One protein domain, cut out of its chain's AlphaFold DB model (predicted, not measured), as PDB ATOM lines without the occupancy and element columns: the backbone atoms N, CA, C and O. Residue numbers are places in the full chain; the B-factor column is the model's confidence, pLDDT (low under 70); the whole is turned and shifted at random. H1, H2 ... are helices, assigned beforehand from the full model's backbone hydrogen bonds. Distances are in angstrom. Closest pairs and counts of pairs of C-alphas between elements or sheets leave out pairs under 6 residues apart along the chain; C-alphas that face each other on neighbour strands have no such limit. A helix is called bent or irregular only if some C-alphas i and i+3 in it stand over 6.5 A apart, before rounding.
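This is residues 2 to 110 of the 110 residues of the protein "Hypothetical protein" of Rotaria sordida (UniProt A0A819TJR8). The long helix H1 and a slab of two helices, H2 and H3, make a V, joined where residues 26 to 40 of H1 pack on H2a and the end of H3; residues 2 to 21 of H1 stick out. The printed part has 109 residues with three named helices, H1, H2, H3 in chain order, and no named strand: all helix, loose, radius of gyration of the C-alphas 18.3 A, flat at 60 by 36 by 19 A.

Start at H1, residues 2 to 42; its residues 26 to 37 touch H3, residues 80 to 109, closest at C-alphas Ser 30 and Gly 105, 5.3 A, a steep tilt of 46 degrees, the same way. By its hydrogen bonds H2, residues 48 to 73, was assigned as one helix, but it is bent: C-alphas 56 and 59 are 6.6 A apart, between arms H2a, residues 48 to 56, and H2b, residues 59 to 73. H1 and H2a form a hairpin, closest at C-alphas Cys 29 and Ser 56, 5.6 A. H2b and H3 form another, closest at C-alphas Ala 60 and Thr 94, 5.1 A; H1 and H2b are apart. Each O i to N i+4 pair is within hydrogen-bond range in H1 and H2b, 4 of 5 in H2a and 25 of 26 in H3.

Find C-alpha 2 at (74.651, 33.951, -6.104); H1 runs 61.5 A from there. H2a spans 12.6 A, H2b 21.3 A and H3 43.5 A, to C-alpha 109 at (34.083, 7.342, -17.881).

C-alphas Tyr 2 and Glu 44 are the farthest apart, 63.9 A. The printed part has no cut and no long link; pLDDT is under 70 at residues 46 to 50, 74 to 77 and 110.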
ATOM      1  N   TYR A   2      75.308  34.690  -7.214       72.00
ATOM      2  CA  TYR A   2      74.651  33.951  -6.104       72.00
ATOM      3  C   TYR A   2      73.128  34.193  -6.004       72.00
ATOM      4  O   TYR A   2      72.349  33.283  -5.741       72.00
ATOM      5  N   ILE A   3      72.695  35.431  -6.255       73.19
ATOM      6  CA  ILE A   3      71.279  35.828  -6.200       73.19
ATOM      7  C   ILE A   3      70.479  35.190  -7.349       73.19
ATOM      8  O   ILE A   3      69.323  34.817  -7.161       73.19
ATOM      9  N   ASP A   4      71.101  35.022  -8.519       76.44
ATOM     10  CA  ASP A   4      70.471  34.377  -9.674       76.44
ATOM     11  C   ASP A   4      70.269  32.883  -9.409       76.44
ATOM     12  O   ASP A   4      69.193  32.352  -9.671       76.44
ATOM     13  N   GLU A   5      71.259  32.236  -8.793       75.94
ATOM     14  CA  GLU A   5      71.207  30.823  -8.422       75.94
ATOM     15  C   GLU A   5      70.123  30.558  -7.365       75.94
ATOM     16  O   GLU A   5      69.245  29.719  -7.578       75.94
ATOM     17  N   PHE A   6      70.056  31.373  -6.304       72.69
ATOM     18  CA  PHE A   6      68.969  31.309  -5.317       72.69
ATOM     19  C   PHE A   6      67.583  31.453  -5.964       72.69
ATOM     20  O   PHE A   6      66.680  30.660  -5.690       72.69
ATOM     21  N   ARG A   7      67.418  32.425  -6.873       71.62
ATOM     22  CA  ARG A   7      66.140  32.654  -7.556       71.62
ATOM     23  C   ARG A   7      65.748  31.459  -8.431       71.62
ATOM     24  O   ARG A   7      64.588  31.056  -8.415       71.62
ATOM     25  N   THR A   8      66.702  30.851  -9.143       79.19
ATOM     26  CA  THR A   8      66.439  29.642  -9.945       79.19
ATOM     27  C   THR A   8      65.984  28.468  -9.086       79.19
ATOM     28  O   THR A   8      64.960  27.864  -9.402       79.19
ATOM     29  N   HIS A   9      66.645  28.200  -7.955       81.44
ATOM     30  CA  HIS A   9      66.245  27.129  -7.036       81.44
ATOM     31  C   HIS A   9      64.824  27.308  -6.489       81.44
ATOM     32  O   HIS A   9      64.088  26.326  -6.368       81.44
ATOM     33  N   GLN A  10      64.403  28.546  -6.217       80.00
ATOM     34  CA  GLN A  10      63.027  28.823  -5.801       80.00
ATOM     35  C   GLN A  10      62.014  28.528  -6.916       80.00
ATOM     36  O   GLN A  10      61.003  27.876  -6.654       80.00
ATOM     37  N   TYR A  11      62.291  28.915  -8.167       80.00
ATOM     38  CA  TYR A  11      61.409  28.587  -9.296       80.00
ATOM     39  C   TYR A  11      61.249  27.075  -9.502       80.00
ATOM     40  O   TYR A  11      60.129  26.606  -9.712       80.00
ATOM     41  N   TYR A  12      62.335  26.302  -9.382       82.12
ATOM     42  CA  TYR A  12      62.275  24.839  -9.476       82.12
ATOM     43  C   TYR A  12      61.400  24.214  -8.380       82.12
ATOM     44  O   TYR A  12      60.697  23.237  -8.642       82.12
ATOM     45  N   HIS A  13      61.386  24.793  -7.176       84.69
ATOM     46  CA  HIS A  13      60.550  24.315  -6.077       84.69
ATOM     47  C   HIS A  13      59.052  24.547  -6.334       84.69
ATOM     48  O   HIS A  13      58.256  23.615  -6.214       84.69
ATOM     49  N   TYR A  14      58.663  25.762  -6.743       86.88
ATOM     50  CA  TYR A  14      57.260  26.070  -7.050       86.88
ATOM     51  C   TYR A  14      56.736  25.242  -8.229       86.88
ATOM     52  O   TYR A  14      55.620  24.729  -8.170       86.88
ATOM     53  N   PHE A  15      57.551  25.061  -9.274       86.00
ATOM     54  CA  PHE A  15      57.198  24.226 -10.421       86.00
ATOM     55  C   PHE A  15      56.977  22.759 -10.022       86.00
ATOM     56  O   PHE A  15      55.970  22.163 -10.404       86.00
ATOM     57  N   GLY A  16      57.874  22.191  -9.207       89.38
ATOM     58  CA  GLY A  16      57.749  20.813  -8.726       89.38
ATOM     59  C   GLY A  16      56.492  20.585  -7.882       89.38
ATOM     60  O   GLY A  16      55.776  19.608  -8.096       89.38
ATOM     61  N   PHE A  17      56.176  21.509  -6.970       88.44
ATOM     62  CA  PHE A  17      54.958  21.433  -6.161       88.44
ATOM     63  C   PHE A  17      53.687  21.488  -7.021       88.44
ATOM     64  O   PHE A  17      52.801  20.649  -6.867       88.44
ATOM     65  N   LEU A  18      53.620  22.430  -7.967       88.50
ATOM     66  CA  LEU A  18      52.487  22.562  -8.888       88.50
ATOM     67  C   LEU A  18      52.270  21.293  -9.722       88.50
ATOM     68  O   LEU A  18      51.126  20.904  -9.943       88.50
ATOM     69  N   LEU A  19      53.347  20.620 -10.141       89.31
ATOM     70  CA  LEU A  19      53.268  19.362 -10.884       89.31
ATOM     71  C   LEU A  19      52.638  18.246 -10.039       89.31
ATOM     72  O   LEU A  19      51.745  17.548 -10.515       89.31
ATOM     73  N   VAL A  20      53.045  18.099  -8.777       92.69
ATOM     74  CA  VAL A  20      52.445  17.105  -7.868       92.69
ATOM     75  C   VAL A  20      50.961  17.401  -7.641       92.69
ATOM     76  O   VAL A  20      50.138  16.490  -7.732       92.69
ATOM     77  N   VAL A  21      50.606  18.673  -7.416       91.69
ATOM     78  CA  VAL A  21      49.205  19.108  -7.275       91.69
ATOM     79  C   VAL A  21      48.400  18.806  -8.546       91.69
ATOM     80  O   VAL A  21      47.256  18.366  -8.470       91.69
ATOM     81  N   TYR A  22      49.002  18.980  -9.720       86.19
ATOM     82  CA  TYR A  22      48.365  18.649 -10.990       86.19
ATOM     83  C   TYR A  22      48.100  17.142 -11.141       86.19
ATOM     84  O   TYR A  22      47.015  16.753 -11.570       86.19
ATOM     85  N   ILE A  23      49.031  16.279 -10.719       90.62
ATOM     86  CA  ILE A  23      48.844  14.818 -10.753       90.62
ATOM     87  C   ILE A  23      47.698  14.380  -9.833       90.62
ATOM     88  O   ILE A  23      46.822  13.629 -10.264       90.62
ATOM     89  N   ILE A  24      47.664  14.851  -8.581       92.69
ATOM     90  CA  ILE A  24      46.575  14.485  -7.654       92.69
ATOM     91  C   ILE A  24      45.219  15.014  -8.138       92.69
ATOM     92  O   ILE A  24      44.193  14.367  -7.930       92.69
ATOM     93  N   LEU A  25      45.207  16.157  -8.832       89.50
ATOM     94  CA  LEU A  25      44.001  16.713  -9.437       89.50
ATOM     95  C   LEU A  25      43.475  15.810 -10.560       89.50
ATOM     96  O   LEU A  25      42.271  15.587 -10.635       89.50
ATOM     97  N   ILE A  26      44.359  15.244 -11.389       88.00
ATOM     98  CA  ILE A  26      43.980  14.270 -12.425       88.00
ATOM     99  C   ILE A  26      43.369  13.018 -11.794       88.00
ATOM    100  O   ILE A  26      42.279  12.615 -12.189       88.00
ATOM    101  N   ILE A  27      44.037  12.440 -10.791       90.31
ATOM    102  CA  ILE A  27      43.581  11.210 -10.122       90.31
ATOM    103  C   ILE A  27      42.192  11.412  -9.506       90.31
ATOM    104  O   ILE A  27      41.282  10.628  -9.760       90.31
ATOM    105  N   THR A  28      42.015  12.491  -8.740       90.69
ATOM    106  CA  THR A  28      40.734  12.793  -8.082       90.69
ATOM    107  C   THR A  28      39.639  13.147  -9.091       90.69
ATOM    108  O   THR A  28      38.499  12.723  -8.915       90.69
ATOM    109  N   CYS A  29      39.957  13.852 -10.186       86.12
ATOM    110  CA  CYS A  29      38.997  14.079 -11.273       86.12
ATOM    111  C   CYS A  29      38.519  12.761 -11.887       86.12
ATOM    112  O   CYS A  29      37.313  12.588 -12.050       86.12
ATOM    113  N   SER A  30      39.434  11.838 -12.197       87.62
ATOM    114  CA  SER A  30      39.084  10.522 -12.741       87.62
ATOM    115  C   SER A  30      38.240   9.698 -11.764       87.62
ATOM    116  O   SER A  30      37.257   9.086 -12.166       87.62
ATOM    117  N   GLU A  31      38.572   9.706 -10.474       88.62
ATOM    118  CA  GLU A  31      37.812   8.990  -9.441       88.62
ATOM    119  C   GLU A  31      36.362   9.493  -9.327       88.62
ATOM    120  O   GLU A  31      35.412   8.700  -9.295       88.62
ATOM    121  N   ILE A  32      36.181  10.818  -9.301       86.62
ATOM    122  CA  ILE A  32      34.863  11.451  -9.187       86.62
ATOM    123  C   ILE A  32      34.018  11.163 -10.433       86.62
ATOM    124  O   ILE A  32      32.835  10.836 -10.297       86.62
ATOM    125  N   THR A  33      34.592  11.252 -11.641       83.94
ATOM    126  CA  THR A  33      33.832  10.979 -12.870       83.94
ATOM    127  C   THR A  33      33.423   9.521 -12.981       83.94
ATOM    128  O   THR A  33      32.267   9.265 -13.305       83.94
ATOM    129  N   ILE A  34      34.300   8.575 -12.630       83.31
ATOM    130  CA  ILE A  34      33.971   7.143 -12.595       83.31
ATOM    131  C   ILE A  34      32.823   6.881 -11.612       83.31
ATOM    132  O   ILE A  34      31.836   6.240 -11.970       83.31
ATOM    133  N   SER A  35      32.901   7.431 -10.397       85.25
ATOM    134  CA  SER A  35      31.862   7.262  -9.371       85.25
ATOM    135  C   SER A  35      30.501   7.806  -9.825       85.25
ATOM    136  O   SER A  35      29.480   7.142  -9.656       85.25
ATOM    137  N   LEU A  36      30.476   8.988 -10.452       81.56
ATOM    138  CA  LEU A  36      29.264   9.572 -11.042       81.56
ATOM    139  C   LEU A  36      28.709   8.715 -12.188       81.56
ATOM    140  O   LEU A  36      27.497   8.519 -12.265       81.56
ATOM    141  N   CYS A  37      29.585   8.183 -13.043       80.31
ATOM    142  CA  CYS A  37      29.247   7.273 -14.139       80.31
ATOM    143  C   CYS A  37      28.461   6.059 -13.609       80.31
ATOM    144  O   CYS A  37      27.376   5.756 -14.104       80.31
ATOM    145  N   TYR A  38      28.953   5.429 -12.532       81.00
ATOM    146  CA  TYR A  38      28.286   4.294 -11.885       81.00
ATOM    147  C   TYR A  38      26.869   4.630 -11.409       81.00
ATOM    148  O   TYR A  38      25.937   3.880 -11.698       81.00
ATOM    149  N   PHE A  39      26.681   5.761 -10.722       79.62
ATOM    150  CA  PHE A  39      25.349   6.173 -10.264       79.62
ATOM    151  C   PHE A  39      24.394   6.459 -11.426       79.62
ATOM    152  O   PHE A  39      23.233   6.066 -11.355       79.62
ATOM    153  N   HIS A  40      24.882   7.091 -12.496       75.75
ATOM    154  CA  HIS A  40      24.081   7.369 -13.688       75.75
ATOM    155  C   HIS A  40      23.642   6.095 -14.424       75.75
ATOM    156  O   HIS A  40      22.505   6.032 -14.891       75.75
ATOM    157  N   LEU A  41      24.488   5.056 -14.480       77.94
ATOM    158  CA  LEU A  41      24.081   3.746 -15.008       77.94
ATOM    159  C   LEU A  41      22.993   3.096 -14.143       77.94
ATOM    160  O   LEU A  41      22.062   2.502 -14.680       77.94
ATOM    161  N   CYS A  42      23.084   3.211 -12.815       80.19
ATOM    162  CA  CYS A  42      22.076   2.658 -11.909       80.19
ATOM    163  C   CYS A  42      20.716   3.367 -11.997       80.19
ATOM    164  O   CYS A  42      19.710   2.765 -11.629       80.19
ATOM    165  N   THR A  43      20.671   4.620 -12.461       78.00
ATOM    166  CA  THR A  43      19.424   5.379 -12.638       78.00
ATOM    167  C   THR A  43      18.839   5.293 -14.051       78.00
ATOM    168  O   THR A  43      17.881   6.003 -14.331       78.00
ATOM    169  N   GLU A  44      19.377   4.436 -14.936       79.12
ATOM    170  CA  GLU A  44      18.973   4.323 -16.356       79.12
ATOM    171  C   GLU A  44      19.022   5.664 -17.132       79.12
ATOM    172  O   GLU A  44      18.410   5.818 -18.191       79.12
ATOM    173  N   ASP A  45      19.795   6.644 -16.647       72.94
ATOM    174  CA  ASP A  45      19.913   7.969 -17.258       72.94
ATOM    175  C   ASP A  45      21.121   8.039 -18.205       72.94
ATOM    176  O   ASP A  45      22.252   8.321 -17.808       72.94
ATOM    177  N   TYR A  46      20.874   7.867 -19.503       65.81
ATOM    178  CA  TYR A  46      21.920   7.811 -20.539       65.81
ATOM    179  C   TYR A  46      22.516   9.173 -20.957       65.81
ATOM    180  O   TYR A  46      23.369   9.241 -21.840       65.81
ATOM    181  N   ASN A  47      22.120  10.284 -20.325       68.38
ATOM    182  CA  ASN A  47      22.671  11.623 -20.598       68.38
ATOM    183  C   ASN A  47      23.983  11.889 -19.820       68.38
ATOM    184  O   ASN A  47      24.170  12.967 -19.241       68.38
ATOM    185  N   TRP A  48      24.896  10.910 -19.780       67.56
ATOM    186  CA  TRP A  48      26.096  10.937 -18.930       67.56
ATOM    187  C   TRP A  48      27.198  11.885 -19.425       67.56
ATOM    188  O   TRP A  48      28.010  12.362 -18.628       67.56
ATOM    189  N   TRP A  49      27.247  12.186 -20.731       67.50
ATOM    190  CA  TRP A  49      28.472  12.723 -21.343       67.50
ATOM    191  C   TRP A  49      28.696  14.196 -20.993       67.50
ATOM    192  O   TRP A  49      29.801  14.591 -20.630       67.50
ATOM    193  N   TRP A  50      27.635  15.012 -21.029       69.44
ATOM    194  CA  TRP A  50      27.740  16.453 -20.782       69.44
ATOM    195  C   TRP A  50      27.919  16.718 -19.290       69.44
ATOM    196  O   TRP A  50      28.634  17.641 -18.908       69.44
ATOM    197  N   ARG A  51      27.297  15.886 -18.442       71.00
ATOM    198  CA  ARG A  51      27.383  15.999 -16.984       71.00
ATOM    199  C   ARG A  51      28.778  15.647 -16.478       71.00
ATOM    200  O   ARG A  51      29.321  16.429 -15.711       71.00
ATOM    201  N   SER A  52      29.379  14.561 -16.969       73.38
ATOM    202  CA  SER A  52      30.736  14.137 -16.578       73.38
ATOM    203  C   SER A  52      31.826  15.122 -17.028       73.38
ATOM    204  O   SER A  52      32.802  15.357 -16.312       73.38
ATOM    205  N   PHE A  53      31.636  15.752 -18.192       77.50
ATOM    206  CA  PHE A  53      32.514  16.819 -18.677       77.50
ATOM    207  C   PHE A  53      32.397  18.097 -17.825       77.50
ATOM    208  O   PHE A  53      33.402  18.702 -17.455       77.50
ATOM    209  N   LEU A  54      31.172  18.501 -17.465       79.12
ATOM    210  CA  LEU A  54      30.932  19.704 -16.659       79.12
ATOM    211  C   LEU A  54      31.374  19.558 -15.195       79.12
ATOM    212  O   LEU A  54      31.861  20.529 -14.615       79.12
ATOM    213  N   THR A  55      31.221  18.378 -14.586       79.94
ATOM    214  CA  THR A  55      31.581  18.158 -13.174       79.94
ATOM    215  C   THR A  55      33.089  18.201 -12.938       79.94
ATOM    216  O   THR A  55      33.531  18.844 -11.989       79.94
ATOM    217  N   SER A  56      33.888  17.592 -13.815       82.62
ATOM    218  CA  SER A  56      35.360  17.626 -13.735       82.62
ATOM    219  C   SER A  56      35.946  19.005 -14.092       82.62
ATOM    220  O   SER A  56      36.906  19.467 -13.464       82.62
ATOM    221  N   GLY A  57      35.315  19.721 -15.029       82.19
ATOM    222  CA  GLY A  57      35.698  21.080 -15.420       82.19
ATOM    223  C   GLY A  57      35.456  22.153 -14.346       82.19
ATOM    224  O   GLY A  57      36.138  23.179 -14.341       82.19
ATOM    225  N   PHE A  58      34.541  21.945 -13.390       84.50
ATOM    226  CA  PHE A  58      34.174  22.965 -12.389       84.50
ATOM    227  C   PHE A  58      35.356  23.450 -11.526       84.50
ATOM    228  O   PHE A  58      35.367  24.586 -11.046       84.50
ATOM    229  N   THR A  59      36.404  22.637 -11.397       86.62
ATOM    230  CA  THR A  59      37.670  23.011 -10.747       86.62
ATOM    231  C   THR A  59      38.290  24.286 -11.335       86.62
ATOM    232  O   THR A  59      38.796  25.129 -10.594       86.62
ATOM    233  N   ALA A  60      38.180  24.510 -12.646       87.44
ATOM    234  CA  ALA A  60      38.667  25.728 -13.291       87.44
ATOM    235  C   ALA A  60      37.836  26.975 -12.940       87.44
ATOM    236  O   ALA A  60      38.376  28.081 -12.866       87.44
ATOM    237  N   VAL A  61      36.537  26.799 -12.674       88.50
ATOM    238  CA  VAL A  61      35.656  27.879 -12.202       88.50
ATOM    239  C   VAL A  61      36.072  28.318 -10.800       88.50
ATOM    240  O   VAL A  61      36.122  29.517 -10.528       88.50
ATOM    241  N   TYR A  62      36.451  27.375  -9.932       88.62
ATOM    242  CA  TYR A  62      36.987  27.687  -8.605       88.62
ATOM    243  C   TYR A  62      38.258  28.548  -8.688       88.62
ATOM    244  O   TYR A  62      38.344  29.587  -8.033       88.62
ATOM    245  N   VAL A  63      39.213  28.173  -9.548       89.56
ATOM    246  CA  VAL A  63      40.457  28.941  -9.755       89.56
ATOM    247  C   VAL A  63      40.165  30.338 -10.310       89.56
ATOM    248  O   VAL A  63      40.764  31.324  -9.875       89.56
ATOM    249  N   PHE A  64      39.203  30.451 -11.227       89.88
ATOM    250  CA  PHE A  64      38.779  31.734 -11.777       89.88
ATOM    251  C   PHE A  64      38.158  32.648 -10.711       89.88
ATOM    252  O   PHE A  64      38.548  33.809 -10.589       89.88
ATOM    253  N   LEU A  65      37.255  32.131  -9.876       90.69
ATOM    254  CA  LEU A  65      36.672  32.905  -8.776       90.69
ATOM    255  C   LEU A  65      37.728  33.324  -7.749       90.69
ATOM    256  O   LEU A  65      37.726  34.473  -7.303       90.69
ATOM    257  N   TYR A  66      38.669  32.432  -7.425       89.81
ATOM    258  CA  TYR A  66      39.778  32.736  -6.521       89.81
ATOM    259  C   TYR A  66      40.645  33.887  -7.047       89.81
ATOM    260  O   TYR A  66      40.957  34.820  -6.310       89.81
ATOM    261  N   SER A  67      40.966  33.879  -8.342       86.94
ATOM    262  CA  SER A  67      41.739  34.953  -8.972       86.94
ATOM    263  C   SER A  67      41.034  36.316  -8.939       86.94
ATOM    264  O   SER A  67      41.693  37.350  -8.796       86.94
ATOM    265  N   GLY A  68      39.698  36.318  -9.031       87.38
ATOM    266  CA  GLY A  68      38.867  37.513  -8.913       87.38
ATOM    267  C   GLY A  68      38.805  38.025  -7.476       87.38
ATOM    268  O   GLY A  68      38.919  39.225  -7.244       87.38
ATOM    269  N   PHE A  69      38.703  37.126  -6.494       88.69
ATOM    270  CA  PHE A  69      38.783  37.493  -5.079       88.69
ATOM    271  C   PHE A  69      40.151  38.087  -4.720       88.69
ATOM    272  O   PHE A  69      40.227  39.124  -4.058       88.69
ATOM    273  N   TYR A  70      41.230  37.479  -5.219       85.50
ATOM    274  CA  TYR A  70      42.596  37.972  -5.046       85.50
ATOM    275  C   TYR A  70      42.777  39.374  -5.646       85.50
ATOM    276  O   TYR A  70      43.389  40.255  -5.041       85.50
ATOM    277  N   PHE A  71      42.157  39.623  -6.801       83.81
ATOM    278  CA  PHE A  71      42.156  40.932  -7.445       83.81
ATOM    279  C   PHE A  71      41.507  42.037  -6.601       83.81
ATOM    280  O   PHE A  71      41.984  43.168  -6.601       83.81
ATOM    281  N   VAL A  72      40.439  41.722  -5.865       80.88
ATOM    282  CA  VAL A  72      39.723  42.701  -5.031       80.88
ATOM    283  C   VAL A  72      40.421  42.945  -3.689       80.88
ATOM    284  O   VAL A  72      40.378  44.060  -3.175       80.88
ATOM    285  N   THR A  73      41.045  41.916  -3.114       78.12
ATOM    286  CA  THR A  73      41.594  41.964  -1.747       78.12
ATOM    287  C   THR A  73      43.033  42.464  -1.680       78.12
ATOM    288  O   THR A  73      43.356  43.246  -0.788       78.12
ATOM    289  N   GLU A  74      43.883  42.078  -2.634       69.94
ATOM    290  CA  GLU A  74      45.338  42.269  -2.533       69.94
ATOM    291  C   GLU A  74      45.914  43.190  -3.628       69.94
ATOM    292  O   GLU A  74      46.917  43.879  -3.424       69.94
ATOM    293  N   LEU A  75      45.283  43.262  -4.805       66.75
ATOM    294  CA  LEU A  75      45.837  43.974  -5.962       66.75
ATOM    295  C   LEU A  75      45.402  45.449  -6.021       66.75
ATOM    296  O   LEU A  75      44.388  45.814  -6.610       66.75
ATOM    297  N   LYS A  76      46.257  46.347  -5.514       62.34
ATOM    298  CA  LYS A  76      46.167  47.806  -5.751       62.34
ATOM    299  C   LYS A  76      46.714  48.203  -7.133       62.34
ATOM    300  O   LYS A  76      47.661  48.978  -7.239       62.34
ATOM    301  N   ILE A  77      46.133  47.676  -8.210       64.94
ATOM    302  CA  ILE A  77      46.510  48.059  -9.583       64.94
ATOM    303  C   ILE A  77      45.657  49.249 -10.038       64.94
ATOM    304  O   ILE A  77      44.462  49.117 -10.302       64.94
ATOM    305  N   SER A  78      46.284  50.423 -10.146       70.31
ATOM    306  CA  SER A  78      45.623  51.670 -10.556       70.31
ATOM    307  C   SER A  78      45.298  51.707 -12.060       70.31
ATOM    308  O   SER A  78      44.233  52.188 -12.448       70.31
ATOM    309  N   ASP A  79      46.125  51.099 -12.914       82.81
ATOM    310  CA  ASP A  79      45.966  51.184 -14.371       82.81
ATOM    311  C   ASP A  79      44.908  50.220 -14.919       82.81
ATOM    312  O   ASP A  79      45.013  49.001 -14.779       82.81
ATOM    313  N   GLY A  80      43.885  50.757 -15.592       81.06
ATOM    314  CA  GLY A  80      42.787  49.968 -16.168       81.06
ATOM    315  C   GLY A  80      43.235  48.954 -17.228       81.06
ATOM    316  O   GLY A  80      42.700  47.851 -17.296       81.06
ATOM    317  N   ILE A  81      44.268  49.288 -18.005       88.00
ATOM    318  CA  ILE A  81      44.821  48.415 -19.052       88.00
ATOM    319  C   ILE A  81      45.471  47.167 -18.436       88.00
ATOM    320  O   ILE A  81      45.240  46.052 -18.896       88.00
ATOM    321  N   SER A  82      46.222  47.329 -17.344       85.31
ATOM    322  CA  SER A  82      46.885  46.213 -16.655       85.31
ATOM    323  C   SER A  82      45.869  45.244 -16.032       85.31
ATOM    324  O   SER A  82      46.051  44.026 -16.065       85.31
ATOM    325  N   ARG A  83      44.735  45.773 -15.549       84.06
ATOM    326  CA  ARG A  83      43.607  44.973 -15.044       84.06
ATOM    327  C   ARG A  83      42.967  44.119 -16.141       84.06
ATOM    328  O   ARG A  83      42.661  42.953 -15.901       84.06
ATOM    329  N   PHE A  84      42.812  44.673 -17.346       88.69
ATOM    330  CA  PHE A  84      42.294  43.934 -18.500       88.69
ATOM    331  C   PHE A  84      43.217  42.776 -18.898       88.69
ATOM    332  O   PHE A  84      42.750  41.650 -19.059       88.69
ATOM    333  N   PHE A  85      44.529  43.023 -18.986       90.25
ATOM    334  CA  PHE A  85      45.494  41.964 -19.289       90.25
ATOM    335  C   PHE A  85      45.499  40.864 -18.224       90.25
ATOM    336  O   PHE A  85      45.460  39.689 -18.580       90.25
ATOM    337  N   TYR A  86      45.481  41.215 -16.933       89.50
ATOM    338  CA  TYR A  86      45.427  40.233 -15.843       89.50
ATOM    339  C   TYR A  86      44.215  39.300 -15.962       89.50
ATOM    340  O   TYR A  86      44.357  38.076 -15.911       89.50
ATOM    341  N   PHE A  87      43.026  39.868 -16.174       89.56
ATOM    342  CA  PHE A  87      41.809  39.079 -16.323       89.56
ATOM    343  C   PHE A  87      41.824  38.233 -17.600       89.56
ATOM    344  O   PHE A  87      41.447  37.064 -17.560       89.56
ATOM    345  N   GLY A  88      42.322  38.783 -18.712       92.50
ATOM    346  CA  GLY A  88      42.473  38.059 -19.975       92.50
ATOM    347  C   GLY A  88      43.381  36.835 -19.850       92.50
ATOM    348  O   GLY A  88      42.970  35.733 -20.209       92.50
ATOM    349  N   TYR A  89      44.579  36.994 -19.278       90.44
ATOM    350  CA  TYR A  89      45.501  35.873 -19.060       90.44
ATOM    351  C   TYR A  89      44.905  34.814 -18.140       90.44
ATOM    352  O   TYR A  89      44.979  33.620 -18.425       90.44
ATOM    353  N   THR A  90      44.270  35.253 -17.059       91.62
ATOM    354  CA  THR A  90      43.651  34.349 -16.094       91.62
ATOM    355  C   THR A  90      42.510  33.551 -16.723       91.62
ATOM    356  O   THR A  90      42.446  32.341 -16.532       91.62
ATOM    357  N   LEU A  91      41.669  34.195 -17.539       92.25
ATOM    358  CA  LEU A  91      40.587  33.542 -18.275       92.25
ATOM    359  C   LEU A  91      41.123  32.515 -19.277       92.25
ATOM    360  O   LEU A  91      40.596  31.409 -19.354       92.25
ATOM    361  N   MET A  92      42.186  32.839 -20.020       93.75
ATOM    362  CA  MET A  92      42.803  31.896 -20.963       93.75
ATOM    363  C   MET A  92      43.367  30.657 -20.249       93.75
ATOM    364  O   MET A  92      43.192  29.532 -20.729       93.75
ATOM    365  N   VAL A  93      44.014  30.844 -19.094       91.75
ATOM    366  CA  VAL A  93      44.579  29.746 -18.295       91.75
ATOM    367  C   VAL A  93      43.477  28.871 -17.706       91.75
ATOM    368  O   VAL A  93      43.524  27.650 -17.859       91.75
ATOM    369  N   THR A  94      42.458  29.459 -17.074       93.06
ATOM    370  CA  THR A  94      41.361  28.682 -16.481       93.06
ATOM    371  C   THR A  94      40.525  27.986 -17.549       93.06
ATOM    372  O   THR A  94      40.142  26.838 -17.355       93.06
ATOM    373  N   PHE A  95      40.313  28.603 -18.713       91.62
ATOM    374  CA  PHE A  95      39.643  27.952 -19.840       91.62
ATOM    375  C   PHE A  95      40.432  26.744 -20.369       91.62
ATOM    376  O   PHE A  95      39.855  25.690 -20.629       91.62
ATOM    377  N   SER A  96      41.759  26.855 -20.463       92.50
ATOM    378  CA  SER A  96      42.614  25.730 -20.862       92.50
ATOM    379  C   SER A  96      42.569  24.591 -19.839       92.50
ATOM    380  O   SER A  96      42.457  23.427 -20.217       92.50
ATOM    381  N   LEU A  97      42.593  24.922 -18.541       88.88
ATOM    382  CA  LEU A  97      42.424  23.940 -17.467       88.88
ATOM    383  C   LEU A  97      41.051  23.265 -17.527       88.88
ATOM    384  O   LEU A  97      40.999  22.050 -17.411       88.88
ATOM    385  N   PHE A  98      39.976  24.021 -17.770       90.12
ATOM    386  CA  PHE A  98      38.615  23.495 -17.909       90.12
ATOM    387  C   PHE A  98      38.521  22.438 -19.016       90.12
ATOM    388  O   PHE A  98      37.938  21.375 -18.816       90.12
ATOM    389  N   LEU A  99      39.123  22.709 -20.178       89.50
ATOM    390  CA  LEU A  99      39.145  21.761 -21.292       89.50
ATOM    391  C   LEU A  99      40.005  20.529 -20.983       89.50
ATOM    392  O   LEU A  99      39.597  19.409 -21.285       89.50
ATOM    393  N   LEU A 100      41.177  20.708 -20.367       88.94
ATOM    394  CA  LEU A 100      42.059  19.594 -20.002       88.94
ATOM    395  C   LEU A 100      41.417  18.680 -18.954       88.94
ATOM    396  O   LEU A 100      41.359  17.471 -19.149       88.94
ATOM    397  N   THR A 101      40.894  19.230 -17.860       88.06
ATOM    398  CA  THR A 101      40.267  18.421 -16.805       88.06
ATOM    399  C   THR A 101      38.956  17.801 -17.277       88.06
ATOM    400  O   THR A 101      38.715  16.626 -17.003       88.06
ATOM    401  N   GLY A 102      38.163  18.539 -18.062       85.44
ATOM    402  CA  GLY A 102      36.938  18.040 -18.685       85.44
ATOM    403  C   GLY A 102      37.182  16.864 -19.635       85.44
ATOM    404  O   GLY A 102      36.462  15.867 -19.586       85.44
ATOM    405  N   THR A 103      38.217  16.936 -20.480       85.62
ATOM    406  CA  THR A 103      38.562  15.844 -21.413       85.62
ATOM    407  C   THR A 103      39.086  14.607 -20.694       85.62
ATOM    408  O   THR A 103      38.671  13.502 -21.030       85.62
ATOM    409  N   ILE A 104      39.927  14.768 -19.671       86.31
ATOM    410  CA  ILE A 104      40.419  13.653 -18.844       86.31
ATOM    411  C   ILE A 104      39.259  12.970 -18.107       86.31
ATOM    412  O   ILE A 104      39.164  11.745 -18.102       86.31
ATOM    413  N   GLY A 105      38.356  13.759 -17.518       82.56
ATOM    414  CA  GLY A 105      37.177  13.247 -16.825       82.56
ATOM    415  C   GLY A 105      36.219  12.496 -17.752       82.56
ATOM    416  O   GLY A 105      35.690  11.453 -17.367       82.56
ATOM    417  N   PHE A 106      36.039  12.991 -18.982       79.69
ATOM    418  CA  PHE A 106      35.255  12.323 -20.021       79.69
ATOM    419  C   PHE A 106      35.906  11.011 -20.486       79.69
ATOM    420  O   PHE A 106      35.220   9.996 -20.547       79.69
ATOM    421  N   LEU A 107      37.221  11.007 -20.738       80.25
ATOM    422  CA  LEU A 107      37.973   9.805 -21.124       80.25
ATOM    423  C   LEU A 107      37.989   8.726 -20.034       80.25
ATOM    424  O   LEU A 107      38.108   7.556 -20.360       80.25
ATOM    425  N   ALA A 108      37.888   9.096 -18.756       79.94
ATOM    426  CA  ALA A 108      37.884   8.134 -17.654       79.94
ATOM    427  C   ALA A 108      36.544   7.390 -17.471       79.94
ATOM    428  O   ALA A 108      36.529   6.331 -16.850       79.94
ATOM    429  N   CYS A 109      35.428   7.945 -17.959       70.31
ATOM    430  CA  CYS A 109      34.083   7.342 -17.881       70.31
ATOM    431  C   CYS A 109      33.653   6.691 -19.213       70.31
ATOM    432  O   CYS A 109      32.593   6.072 -19.266       70.31
ATOM    433  N   PHE A 110      34.465   6.813 -20.270       64.50
ATOM    434  CA  PHE A 110      34.273   6.133 -21.556       64.50
ATOM    435  C   PHE A 110      35.049   4.811 -21.594       64.50
ATOM    436  O   PHE A 110      34.501   3.830 -22.142       64.50
TER     437      PHE A 110